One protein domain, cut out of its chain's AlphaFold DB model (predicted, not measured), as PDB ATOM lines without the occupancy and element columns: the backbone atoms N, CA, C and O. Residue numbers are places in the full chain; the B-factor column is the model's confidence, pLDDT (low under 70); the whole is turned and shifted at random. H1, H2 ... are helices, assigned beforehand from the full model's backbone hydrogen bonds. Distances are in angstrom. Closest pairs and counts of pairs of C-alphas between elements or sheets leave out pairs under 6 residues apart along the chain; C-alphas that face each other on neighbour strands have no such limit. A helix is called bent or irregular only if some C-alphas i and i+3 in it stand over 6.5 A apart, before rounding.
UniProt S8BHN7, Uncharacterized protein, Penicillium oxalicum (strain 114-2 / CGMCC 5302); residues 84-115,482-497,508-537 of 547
ATOM      1  N   PHE A  84     -36.992 -15.423  10.206       81.38
ATOM      2  CA  PHE A  84     -37.311 -14.393  11.201       81.38
ATOM      3  C   PHE A  84     -36.562 -13.082  10.941       81.38
ATOM      4  O   PHE A  84     -37.181 -12.024  10.878       81.38
ATOM      5  N   TRP A  85     -35.242 -13.145  10.744       81.56
ATOM      6  CA  TRP A  85     -34.412 -11.948  10.569       81.56
ATOM      7  C   TRP A  85     -34.767 -11.126   9.318       81.56
ATOM      8  O   TRP A  85     -34.960  -9.916   9.460       81.56
ATOM      9  N   PRO A  86     -34.944 -11.736   8.126       82.69
ATOM     10  CA  PRO A  86     -35.422 -11.005   6.953       82.69
ATOM     11  C   PRO A  86     -36.779 -10.324   7.177       82.69
ATOM     12  O   PRO A  86     -36.951  -9.157   6.829       82.69
ATOM     13  N   LEU A  87     -37.739 -11.019   7.801       86.19
ATOM     14  CA  LEU A  87     -39.068 -10.467   8.087       86.19
ATOM     15  C   LEU A  87     -39.015  -9.325   9.106       86.19
ATOM     16  O   LEU A  87     -39.687  -8.313   8.925       86.19
ATOM     17  N   CYS A  88     -38.191  -9.462  10.146       85.38
ATOM     18  CA  CYS A  88     -37.978  -8.427  11.152       85.38
ATOM     19  C   CYS A  88     -37.438  -7.138  10.512       85.38
ATOM     20  O   CYS A  88     -38.005  -6.069  10.726       85.38
ATOM     21  N   ARG A  89     -36.420  -7.239   9.647       83.69
ATOM     22  CA  ARG A  89     -35.851  -6.091   8.916       83.69
ATOM     23  C   ARG A  89     -36.871  -5.401   8.011       83.69
ATOM     24  O   ARG A  89     -36.942  -4.174   7.994       83.69
ATOM     25  N   ILE A  90     -37.686  -6.174   7.292       87.69
ATOM     26  CA  ILE A  90     -38.768  -5.629   6.457       87.69
ATOM     27  C   ILE A  90     -39.804  -4.907   7.330       87.69
ATOM     28  O   ILE A  90     -40.199  -3.787   7.008       87.69
ATOM     29  N   GLY A  91     -40.208  -5.510   8.451       86.94
ATOM     30  CA  GLY A  91     -41.151  -4.904   9.391       86.94
ATOM     31  C   GLY A  91     -40.633  -3.591   9.979       86.94
ATOM     32  O   GLY A  91     -41.350  -2.590   9.970       86.94
ATOM     33  N   LEU A  92     -39.373  -3.564  10.426       86.75
ATOM     34  CA  LEU A  92     -38.714  -2.353  10.923       86.75
ATOM     35  C   LEU A  92     -38.690  -1.256   9.854       86.75
ATOM     36  O   LEU A  92     -39.121  -0.137  10.121       86.75
ATOM     37  N   SER A  93     -38.287  -1.592   8.626       88.25
ATOM     38  CA  SER A  93     -38.286  -0.653   7.500       88.25
ATOM     39  C   SER A  93     -39.659  -0.025   7.250       88.25
ATOM     40  O   SER A  93     -39.736   1.179   7.021       88.25
ATOM     41  N   ILE A  94     -40.741  -0.811   7.283       89.44
ATOM     42  CA  ILE A  94     -42.108  -0.300   7.084       89.44
ATOM     43  C   ILE A  94     -42.528   0.591   8.260       89.44
ATOM     44  O   ILE A  94     -43.138   1.638   8.051       89.44
ATOM     45  N   SER A  95     -42.170   0.200   9.484       87.69
ATOM     46  CA  SER A  95     -42.568   0.897  10.712       87.69
ATOM     47  C   SER A  95     -41.902   2.271  10.834       87.69
ATOM     48  O   SER A  95     -42.549   3.242  11.220       87.69
ATOM     49  N   PHE A  96     -40.623   2.369  10.461       87.62
ATOM     50  CA  PHE A  96     -39.844   3.609  10.529       87.62
ATOM     51  C   PHE A  96     -39.921   4.473   9.263       87.62
ATOM     52  O   PHE A  96     -39.489   5.622   9.294       87.62
ATOM     53  N   LEU A  97     -40.546   3.984   8.183       89.88
ATOM     54  CA  LEU A  97     -40.606   4.673   6.889       89.88
ATOM     55  C   LEU A  97     -41.093   6.125   6.995       89.88
ATOM     56  O   LEU A  97     -40.507   7.014   6.382       89.88
ATOM     57  N   LEU A  98     -42.165   6.376   7.754       88.25
ATOM     58  CA  LEU A  98     -42.729   7.722   7.901       88.25
ATOM     59  C   LEU A  98     -41.770   8.657   8.645       88.25
ATOM     60  O   LEU A  98     -41.527   9.772   8.186       88.25
ATOM     61  N   LEU A  99     -41.202   8.187   9.759       87.31
ATOM     62  CA  LEU A  99     -40.260   8.955  10.571       87.31
ATOM     63  C   LEU A  99     -39.011   9.318   9.758       87.31
ATOM     64  O   LEU A  99     -38.638  10.486   9.665       87.31
ATOM     65  N   ASP A 100     -38.416   8.327   9.101       87.69
ATOM     66  CA  ASP A 100     -37.186   8.490   8.332       87.69
ATOM     67  C   ASP A 100     -37.394   9.333   7.068       87.69
ATOM     68  O   ASP A 100     -36.505  10.083   6.657       87.69
ATOM     69  N   SER A 101     -38.595   9.294   6.479       89.81
ATOM     70  CA  SER A 101     -38.960  10.174   5.362       89.81
ATOM     71  C   SER A 101     -39.072  11.638   5.792       89.81
ATOM     72  O   SER A 101     -38.630  12.521   5.058       89.81
ATOM     73  N   VAL A 102     -39.604  11.922   6.989       89.31
ATOM     74  CA  VAL A 102     -39.623  13.291   7.538       89.31
ATOM     75  C   VAL A 102     -38.196  13.801   7.732       89.31
ATOM     76  O   VAL A 102     -37.877  14.912   7.313       89.31
ATOM     77  N   VAL A 103     -37.310  12.973   8.289       86.81
ATOM     78  CA  VAL A 103     -35.891  13.316   8.475       86.81
ATOM     79  C   VAL A 103     -35.205  13.582   7.139       86.81
ATOM     80  O   VAL A 103     -34.481  14.568   7.012       86.81
ATOM     81  N   LEU A 104     -35.458  12.747   6.125       88.62
ATOM     82  CA  LEU A 104     -34.933  12.942   4.776       88.62
ATOM     83  C   LEU A 104     -35.356  14.303   4.206       88.62
ATOM     84  O   LEU A 104     -34.508  15.054   3.724       88.62
ATOM     85  N   VAL A 105     -36.648  14.637   4.284       90.81
ATOM     86  CA  VAL A 105     -37.180  15.917   3.788       90.81
ATOM     87  C   VAL A 105     -36.564  17.093   4.544       90.81
ATOM     88  O   VAL A 105     -36.135  18.059   3.914       90.81
ATOM     89  N   LEU A 106     -36.452  17.002   5.872       89.75
ATOM     90  CA  LEU A 106     -35.816  18.033   6.694       89.75
ATOM     91  C   LEU A 106     -34.333  18.211   6.345       89.75
ATOM     92  O   LEU A 106     -33.877  19.344   6.207       89.75
ATOM     93  N   ALA A 107     -33.587  17.123   6.148       87.12
ATOM     94  CA  ALA A 107     -32.176  17.171   5.769       87.12
ATOM     95  C   ALA A 107     -31.981  17.773   4.368       87.12
ATOM     96  O   ALA A 107     -31.117  18.630   4.175       87.12
ATOM     97  N   ILE A 108     -32.821  17.391   3.398       87.56
ATOM     98  CA  ILE A 108     -32.818  17.973   2.050       87.56
ATOM     99  C   ILE A 108     -33.142  19.469   2.122       87.56
ATOM    100  O   ILE A 108     -32.388  20.280   1.581       87.56
ATOM    101  N   LEU A 109     -34.200  19.856   2.839       89.31
ATOM    102  CA  LEU A 109     -34.586  21.256   3.020       89.31
ATOM    103  C   LEU A 109     -33.452  22.063   3.665       89.31
ATOM    104  O   LEU A 109     -33.076  23.118   3.156       89.31
ATOM    105  N   PHE A 110     -32.845  21.535   4.728       87.62
ATOM    106  CA  PHE A 110     -31.702  22.149   5.397       87.62
ATOM    107  C   PHE A 110     -30.500  22.307   4.456       87.62
ATOM    108  O   PHE A 110     -29.879  23.371   4.415       87.62
ATOM    109  N   SER A 111     -30.196  21.293   3.638       84.50
ATOM    110  CA  SER A 111     -29.108  21.351   2.655       84.50
ATOM    111  C   SER A 111     -29.345  22.432   1.591       84.50
ATOM    112  O   SER A 111     -28.424  23.183   1.257       84.50
ATOM    113  N   HIS A 112     -30.589  22.588   1.122       84.62
ATOM    114  CA  HIS A 112     -30.971  23.629   0.168       84.62
ATOM    115  C   HIS A 112     -30.905  25.027   0.779       84.62
ATOM    116  O   HIS A 112     -30.386  25.941   0.132       84.62
ATOM    117  N   LEU A 113     -31.376  25.194   2.018       84.88
ATOM    118  CA  LEU A 113     -31.277  26.455   2.753       84.88
ATOM    119  C   LEU A 113     -29.809  26.843   2.937       84.88
ATOM    120  O   LEU A 113     -29.405  27.937   2.547       84.88
ATOM    121  N   ARG A 114     -28.969  25.920   3.414       82.50
ATOM    122  CA  ARG A 114     -27.529  26.145   3.572       82.50
ATOM    123  C   ARG A 114     -26.851  26.489   2.244       82.50
ATOM    124  O   ARG A 114     -26.037  27.407   2.202       82.50
ATOM    125  N   ALA A 115     -27.200  25.811   1.151       77.12
ATOM    126  CA  ALA A 115     -26.690  26.138  -0.180       77.12
ATOM    127  C   ALA A 115     -27.183  27.506  -0.683       77.12
ATOM    128  O   ALA A 115     -26.457  28.198  -1.392       77.12
ATOM    129  N   ASP A 482     -28.552 -12.087  24.289       61.91
ATOM    130  CA  ASP A 482     -27.949 -12.091  22.949       61.91
ATOM    131  C   ASP A 482     -28.942 -11.664  21.854       61.91
ATOM    132  O   ASP A 482     -28.599 -10.934  20.926       61.91
ATOM    133  N   GLN A 483     -30.211 -12.072  21.963       66.00
ATOM    134  CA  GLN A 483     -31.252 -11.666  21.013       66.00
ATOM    135  C   GLN A 483     -31.590 -10.179  21.126       66.00
ATOM    136  O   GLN A 483     -31.894  -9.550  20.111       66.00
ATOM    137  N   LEU A 484     -31.529  -9.616  22.335       67.75
ATOM    138  CA  LEU A 484     -31.755  -8.192  22.567       67.75
ATOM    139  C   LEU A 484     -30.614  -7.348  21.987       67.75
ATOM    140  O   LEU A 484     -30.890  -6.358  21.311       67.75
ATOM    141  N   GLU A 485     -29.359  -7.766  22.169       65.38
ATOM    142  CA  GLU A 485     -28.201  -7.109  21.545       65.38
ATOM    143  C   GLU A 485     -28.279  -7.160  20.012       65.38
ATOM    144  O   GLU A 485     -28.062  -6.155  19.329       65.38
ATOM    145  N   CYS A 486     -28.661  -8.313  19.458       65.00
ATOM    146  CA  CYS A 486     -28.839  -8.481  18.020       65.00
ATOM    147  C   CYS A 486     -29.982  -7.597  17.477       65.00
ATOM    148  O   CYS A 486     -29.807  -6.925  16.461       65.00
ATOM    149  N   LEU A 487     -31.118  -7.495  18.178       70.75
ATOM    150  CA  LEU A 487     -32.210  -6.589  17.802       70.75
ATOM    151  C   LEU A 487     -31.806  -5.108  17.922       70.75
ATOM    152  O   LEU A 487     -32.147  -4.296  17.063       70.75
ATOM    153  N   GLN A 488     -31.040  -4.748  18.953       68.62
ATOM    154  CA  GLN A 488     -30.517  -3.396  19.139       68.62
ATOM    155  C   GLN A 488     -29.618  -2.977  17.972       68.62
ATOM    156  O   GLN A 488     -29.746  -1.858  17.465       68.62
ATOM    157  N   HIS A 489     -28.730  -3.868  17.528       67.56
ATOM    158  CA  HIS A 489     -27.862  -3.606  16.386       67.56
ATOM    159  C   HIS A 489     -28.678  -3.311  15.115       67.56
ATOM    160  O   HIS A 489     -28.327  -2.399  14.370       67.56
ATOM    161  N   GLU A 490     -29.798  -4.009  14.907       73.25
ATOM    162  CA  GLU A 490     -30.699  -3.814  13.761       73.25
ATOM    163  C   GLU A 490     -31.551  -2.537  13.848       73.25
ATOM    164  O   GLU A 490     -31.828  -1.922  12.822       73.25
ATOM    165  N   ILE A 491     -31.952  -2.101  15.049       72.06
ATOM    166  CA  ILE A 491     -32.775  -0.892  15.248       72.06
ATOM    167  C   ILE A 491     -31.927   0.392  15.215       72.06
ATOM    168  O   ILE A 491     -32.385   1.442  14.754       72.06
ATOM    169  N   SER A 492     -30.680   0.322  15.691       71.94
ATOM    170  CA  SER A 492     -29.784   1.480  15.815       71.94
ATOM    171  C   SER A 492     -29.625   2.349  14.547       71.94
ATOM    172  O   SER A 492     -29.570   3.576  14.697       71.94
ATOM    173  N   PRO A 493     -29.601   1.801  13.310       67.81
ATOM    174  CA  PRO A 493     -29.438   2.597  12.094       67.81
ATOM    175  C   PRO A 493     -30.675   3.429  11.727       67.81
ATOM    176  O   PRO A 493     -30.514   4.417  11.007       67.81
ATOM    177  N   PHE A 494     -31.864   3.035  12.202       68.81
ATOM    178  CA  PHE A 494     -33.139   3.724  11.968       68.81
ATOM    179  C   PHE A 494     -33.329   4.875  12.970       68.81
ATOM    180  O   PHE A 494     -33.537   6.015  12.581       68.81
ATOM    181  N   LEU A 495     -33.168   4.608  14.273       60.84
ATOM    182  CA  LEU A 495     -33.516   5.575  15.327       60.84
ATOM    183  C   LEU A 495     -32.450   6.630  15.635       60.84
ATOM    184  O   LEU A 495     -32.784   7.722  16.086       60.84
ATOM    185  N   LEU A 496     -31.165   6.304  15.477       58.84
ATOM    186  CA  LEU A 496     -30.082   7.177  15.948       58.84
ATOM    187  C   LEU A 496     -29.370   7.920  14.816       58.84
ATOM    188  O   LEU A 496     -28.412   8.639  15.091       58.84
ATOM    189  N   TRP A 497     -29.756   7.682  13.555       63.25
ATOM    190  CA  TRP A 497     -29.054   8.147  12.346       63.25
ATOM    191  C   TRP A 497     -27.528   7.937  12.390       63.25
ATOM    192  O   TRP A 497     -26.776   8.561  11.647       63.25
ATOM    193  N   LEU A 508     -29.864  10.767   1.053       90.12
ATOM    194  CA  LEU A 508     -30.602   9.839   0.190       90.12
ATOM    195  C   LEU A 508     -30.035   8.404   0.175       90.12
ATOM    196  O   LEU A 508     -30.838   7.469   0.221       90.12
ATOM    197  N   PRO A 509     -28.702   8.173   0.170       89.88
ATOM    198  CA  PRO A 509     -28.143   6.823   0.238       89.88
ATOM    199  C   PRO A 509     -28.592   6.013   1.445       89.88
ATOM    200  O   PRO A 509     -28.819   4.813   1.314       89.88
ATOM    201  N   TRP A 510     -28.718   6.656   2.607       89.25
ATOM    202  CA  TRP A 510     -29.160   6.010   3.839       89.25
ATOM    203  C   TRP A 510     -30.618   5.572   3.741       89.25
ATOM    204  O   TRP A 510     -30.905   4.386   3.894       89.25
ATOM    205  N   TRP A 511     -31.510   6.504   3.398       90.38
ATOM    206  CA  TRP A 511     -32.940   6.224   3.285       90.38
ATOM    207  C   TRP A 511     -33.214   5.153   2.221       90.38
ATOM    208  O   TRP A 511     -33.928   4.183   2.469       90.38
ATOM    209  N   TRP A 512     -32.577   5.267   1.050       91.12
ATOM    210  CA  TRP A 512     -32.730   4.283  -0.023       91.12
ATOM    211  C   TRP A 512     -32.193   2.908   0.373       91.12
ATOM    212  O   TRP A 512     -32.795   1.889   0.033       91.12
ATOM    213  N   HIS A 513     -31.061   2.858   1.083       88.00
ATOM    214  CA  HIS A 513     -30.507   1.596   1.558       88.00
ATOM    215  C   HIS A 513     -31.478   0.889   2.506       88.00
ATOM    216  O   HIS A 513     -31.801  -0.273   2.268       88.00
ATOM    217  N   LEU A 514     -31.967   1.601   3.526       86.75
ATOM    218  CA  LEU A 514     -32.797   1.030   4.586       86.75
ATOM    219  C   LEU A 514     -34.220   0.691   4.139       86.75
ATOM    220  O   LEU A 514     -34.729  -0.353   4.532       86.75
ATOM    221  N   HIS A 515     -34.849   1.533   3.314       89.94
ATOM    222  CA  HIS A 515     -36.271   1.374   2.986       89.94
ATOM    223  C   HIS A 515     -36.559   0.738   1.631       89.94
ATOM    224  O   HIS A 515     -37.668   0.258   1.402       89.94
ATOM    225  N   VAL A 516     -35.581   0.718   0.722       90.00
ATOM    226  CA  VAL A 516     -35.783   0.200  -0.637       90.00
ATOM    227  C   VAL A 516     -34.854  -0.970  -0.908       90.00
ATOM    228  O   VAL A 516     -35.304  -2.092  -1.136       90.00
ATOM    229  N   TYR A 517     -33.544  -0.736  -0.870       88.06
ATOM    230  CA  TYR A 517     -32.569  -1.728  -1.304       88.06
ATOM    231  C   TYR A 517     -32.533  -2.958  -0.387       88.06
ATOM    232  O   TYR A 517     -32.683  -4.081  -0.875       88.06
ATOM    233  N   GLN A 518     -32.365  -2.763   0.925       86.38
ATOM    234  CA  GLN A 518     -32.270  -3.858   1.889       86.38
ATOM    235  C   GLN A 518     -33.573  -4.678   1.966       86.38
ATOM    236  O   GLN A 518     -33.484  -5.890   1.774       86.38
ATOM    237  N   PRO A 519     -34.782  -4.090   2.111       89.00
ATOM    238  CA  PRO A 519     -36.027  -4.862   2.155       89.00
ATOM    239  C   PRO A 519     -36.267  -5.701   0.898       89.00
ATOM    240  O   PRO A 519     -36.700  -6.847   0.993       89.00
ATOM    241  N   ILE A 520     -35.935  -5.182  -0.291       87.94
ATOM    242  CA  ILE A 520     -36.069  -5.945  -1.540       87.94
ATOM    243  C   ILE A 520     -35.061  -7.103  -1.597       87.94
ATOM    244  O   ILE A 520     -35.395  -8.195  -2.071       87.94
ATOM    245  N   CYS A 521     -33.836  -6.898  -1.104       84.25
ATOM    246  CA  CYS A 521     -32.861  -7.979  -0.980       84.25
ATOM    247  C   CYS A 521     -33.369  -9.078  -0.035       84.25
ATOM    248  O   CYS A 521     -33.334 -10.253  -0.404       84.25
ATOM    249  N   GLU A 522     -33.911  -8.705   1.127       85.00
ATOM    250  CA  GLU A 522     -34.474  -9.639   2.111       85.00
ATOM    251  C   GLU A 522     -35.681 -10.414   1.556       85.00
ATOM    252  O   GLU A 522     -35.743 -11.641   1.669       85.00
ATOM    253  N   LEU A 523     -36.597  -9.740   0.851       87.50
ATOM    254  CA  LEU A 523     -37.725 -10.387   0.165       87.50
ATOM    255  C   LEU A 523     -37.256 -11.446  -0.840       87.50
ATOM    256  O   LEU A 523     -37.839 -12.526  -0.936       87.50
ATOM    257  N   ARG A 524     -36.175 -11.174  -1.578       83.94
ATOM    258  CA  ARG A 524     -35.597 -12.138  -2.524       83.94
ATOM    259  C   ARG A 524     -34.954 -13.326  -1.811       83.94
ATOM    260  O   ARG A 524     -35.054 -14.448  -2.314       83.94
ATOM    261  N   VAL A 525     -34.285 -13.101  -0.679       83.25
ATOM    262  CA  VAL A 525     -33.730 -14.183   0.151       83.25
ATOM    263  C   VAL A 525     -34.857 -15.100   0.620       83.25
ATOM    264  O   VAL A 525     -34.771 -16.310   0.402       83.25
ATOM    265  N   LEU A 526     -35.946 -14.533   1.142       85.38
ATOM    266  CA  LEU A 526     -37.140 -15.284   1.533       85.38
ATOM    267  C   LEU A 526     -37.743 -16.049   0.348       85.38
ATOM    268  O   LEU A 526     -37.951 -17.255   0.443       85.38
ATOM    269  N   ALA A 527     -37.946 -15.399  -0.800       85.56
ATOM    270  CA  ALA A 527     -38.499 -16.048  -1.991       85.56
ATOM    271  C   ALA A 527     -37.648 -17.243  -2.464       85.56
ATOM    272  O   ALA A 527     -38.186 -18.284  -2.845       85.56
ATOM    273  N   ARG A 528     -36.313 -17.130  -2.405       83.62
ATOM    274  CA  ARG A 528     -35.391 -18.236  -2.717       83.62
ATOM    275  C   ARG A 528     -35.486 -19.368  -1.696       83.62
ATOM    276  O   ARG A 528     -35.461 -20.530  -2.094       83.62
ATOM    277  N   GLN A 529     -35.583 -19.047  -0.405       82.75
ATOM    278  CA  GLN A 529     -35.754 -20.048   0.654       82.75
ATOM    279  C   GLN A 529     -37.072 -20.816   0.478       82.75
ATOM    280  O   GLN A 529     -37.061 -22.045   0.498       82.75
ATOM    281  N   PHE A 530     -38.178 -20.113   0.211       83.06
ATOM    282  CA  PHE A 530     -39.477 -20.730  -0.067       83.06
ATOM    283  C   PHE A 530     -39.445 -21.617  -1.313       83.06
ATOM    284  O   PHE A 530     -39.923 -22.750  -1.259       83.06
ATOM    285  N   ARG A 531     -38.825 -21.154  -2.410       84.06
ATOM    286  CA  ARG A 531     -38.672 -21.962  -3.629       84.06
ATOM    287  C   ARG A 531     -37.904 -23.259  -3.358       84.06
ATOM    288  O   ARG A 531     -38.391 -24.324  -3.715       84.06
ATOM    289  N   ARG A 532     -36.756 -23.185  -2.674       81.12
ATOM    290  CA  ARG A 532     -35.952 -24.372  -2.325       81.12
ATOM    291  C   ARG A 532     -36.713 -25.343  -1.423       81.12
ATOM    292  O   ARG A 532     -36.620 -26.551  -1.612       81.12
ATOM    293  N   HIS A 533     -37.480 -24.827  -0.460       80.69
ATOM    294  CA  HIS A 533     -38.309 -25.666   0.403       80.69
ATOM    295  C   HIS A 533     -39.375 -26.418  -0.407       80.69
ATOM    296  O   HIS A 533     -39.548 -27.623  -0.226       80.69
ATOM    297  N   PHE A 534     -40.033 -25.735  -1.345       78.44
ATOM    298  CA  PHE A 534     -41.030 -26.345  -2.218       78.44
ATOM    299  C   PHE A 534     -40.413 -27.393  -3.159       78.44
ATOM    300  O   PHE A 534     -40.907 -28.514  -3.220       78.44
ATOM    301  N   GLU A 535     -39.287 -27.079  -3.807       80.12
ATOM    302  CA  GLU A 535     -38.543 -28.012  -4.672       80.12
ATOM    303  C   GLU A 535     -38.079 -29.263  -3.906       80.12
ATOM    304  O   GLU A 535     -38.228 -30.377  -4.403       80.12
ATOM    305  N   SER A 536     -37.598 -29.107  -2.667       77.69
ATOM    306  CA  SER A 536     -37.180 -30.239  -1.826       77.69
ATOM    307  C   SER A 536     -38.334 -31.177  -1.460       77.69
ATOM    308  O   SER A 536     -38.163 -32.394  -1.492       77.69
ATOM    309  N   ARG A 537     -39.529 -30.630  -1.185       73.19
ATOM    310  CA  ARG A 537     -40.735 -31.427  -0.903       73.19
ATOM    311  C   ARG A 537     -41.280 -32.116  -2.151       73.19
ATOM    312  O   ARG A 537     -41.801 -33.220  -2.049       73.19
TER     313      ARG A 537
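This is residues 84 to 115, 482 to 497 and 508 to 537 of the 547 residues of an uncharacterized protein of Penicillium oxalicum (strain 114-2 / CGMCC 5302) (UniProt S8BHN7). Two long bent helices, H1 and H3, run past each other in opposite directions, overlapping along H1a, the start of H1b, H3a and the start of H3b, while residues 109 to 115 and 527 to 537 stick out at opposite ends. The shorter H2 sits loosely beside the overlap, close to H1a, H1b and H3a. The printed part has 78 residues with three named helices, H1, H2, H3 along the chain, and no named strand: all helix. It is loose, with a radius of gyration of the C-alphas of 16.1 A and spans of 59 by 27 by 16 A, the free ends making the length.

H1, residues 84 to 115, was assigned as one helix by its hydrogen bonds but is bent: C-alphas 95 and 98 are 7.4 A apart. Its arms are H1a, residues 84 to 95, 16.2 A long from C-alpha 84 at (-37.311, -14.393, 11.201), and H1b, residues 98 to 115, 25.7 A. H2, residues 482 to 495, 20.0 A, is only just irregular: C-alphas 490 and 493 are 6.7 A apart. H3, residues 508 to 537, also one helix by its hydrogen bonds, is bent, with C-alphas 515 and 518 6.7 A apart; its arms are H3a, residues 508 to 515, 10.6 A, and H3b, residues 518 to 537, 29.0 A, which ends with C-alpha 537 at (-40.735, -31.427, -0.903).

H1a touches H3b, through residues 519 to 526 of H3b alone, opposite ways at a shallow tilt of 35.0 degrees, only just short of steep; the closest C-alphas, of Pro 86 and Glu 522, are 5.1 A apart. H1b touches H3a with residues 100 to 104 alone, opposite ways at a shallow tilt of 2 degrees; the closest C-alphas, of Asp 100 and Trp 511, are 7.0 A apart. H2 is close to H1a but not clearly touching, the closest C-alphas, of Arg 89 and Glu 490, being 7.4 A apart. H2 and H3b are apart. Every O i to N i+4 pair is within hydrogen-bond range in H1a, H1b, H3a and H3b; in H2 8 of 10 are.

The C-alphas farthest apart, of Ala 115 and Arg 537, are 59.3 A apart. Residues 116 to 481 and 498 to 507 are not printed, with C-alpha gaps of 44.7 A and 12.4 A across these cuts. Confidence is under 70 at residues 482 to 486, 488 to 489 and 493 to 497.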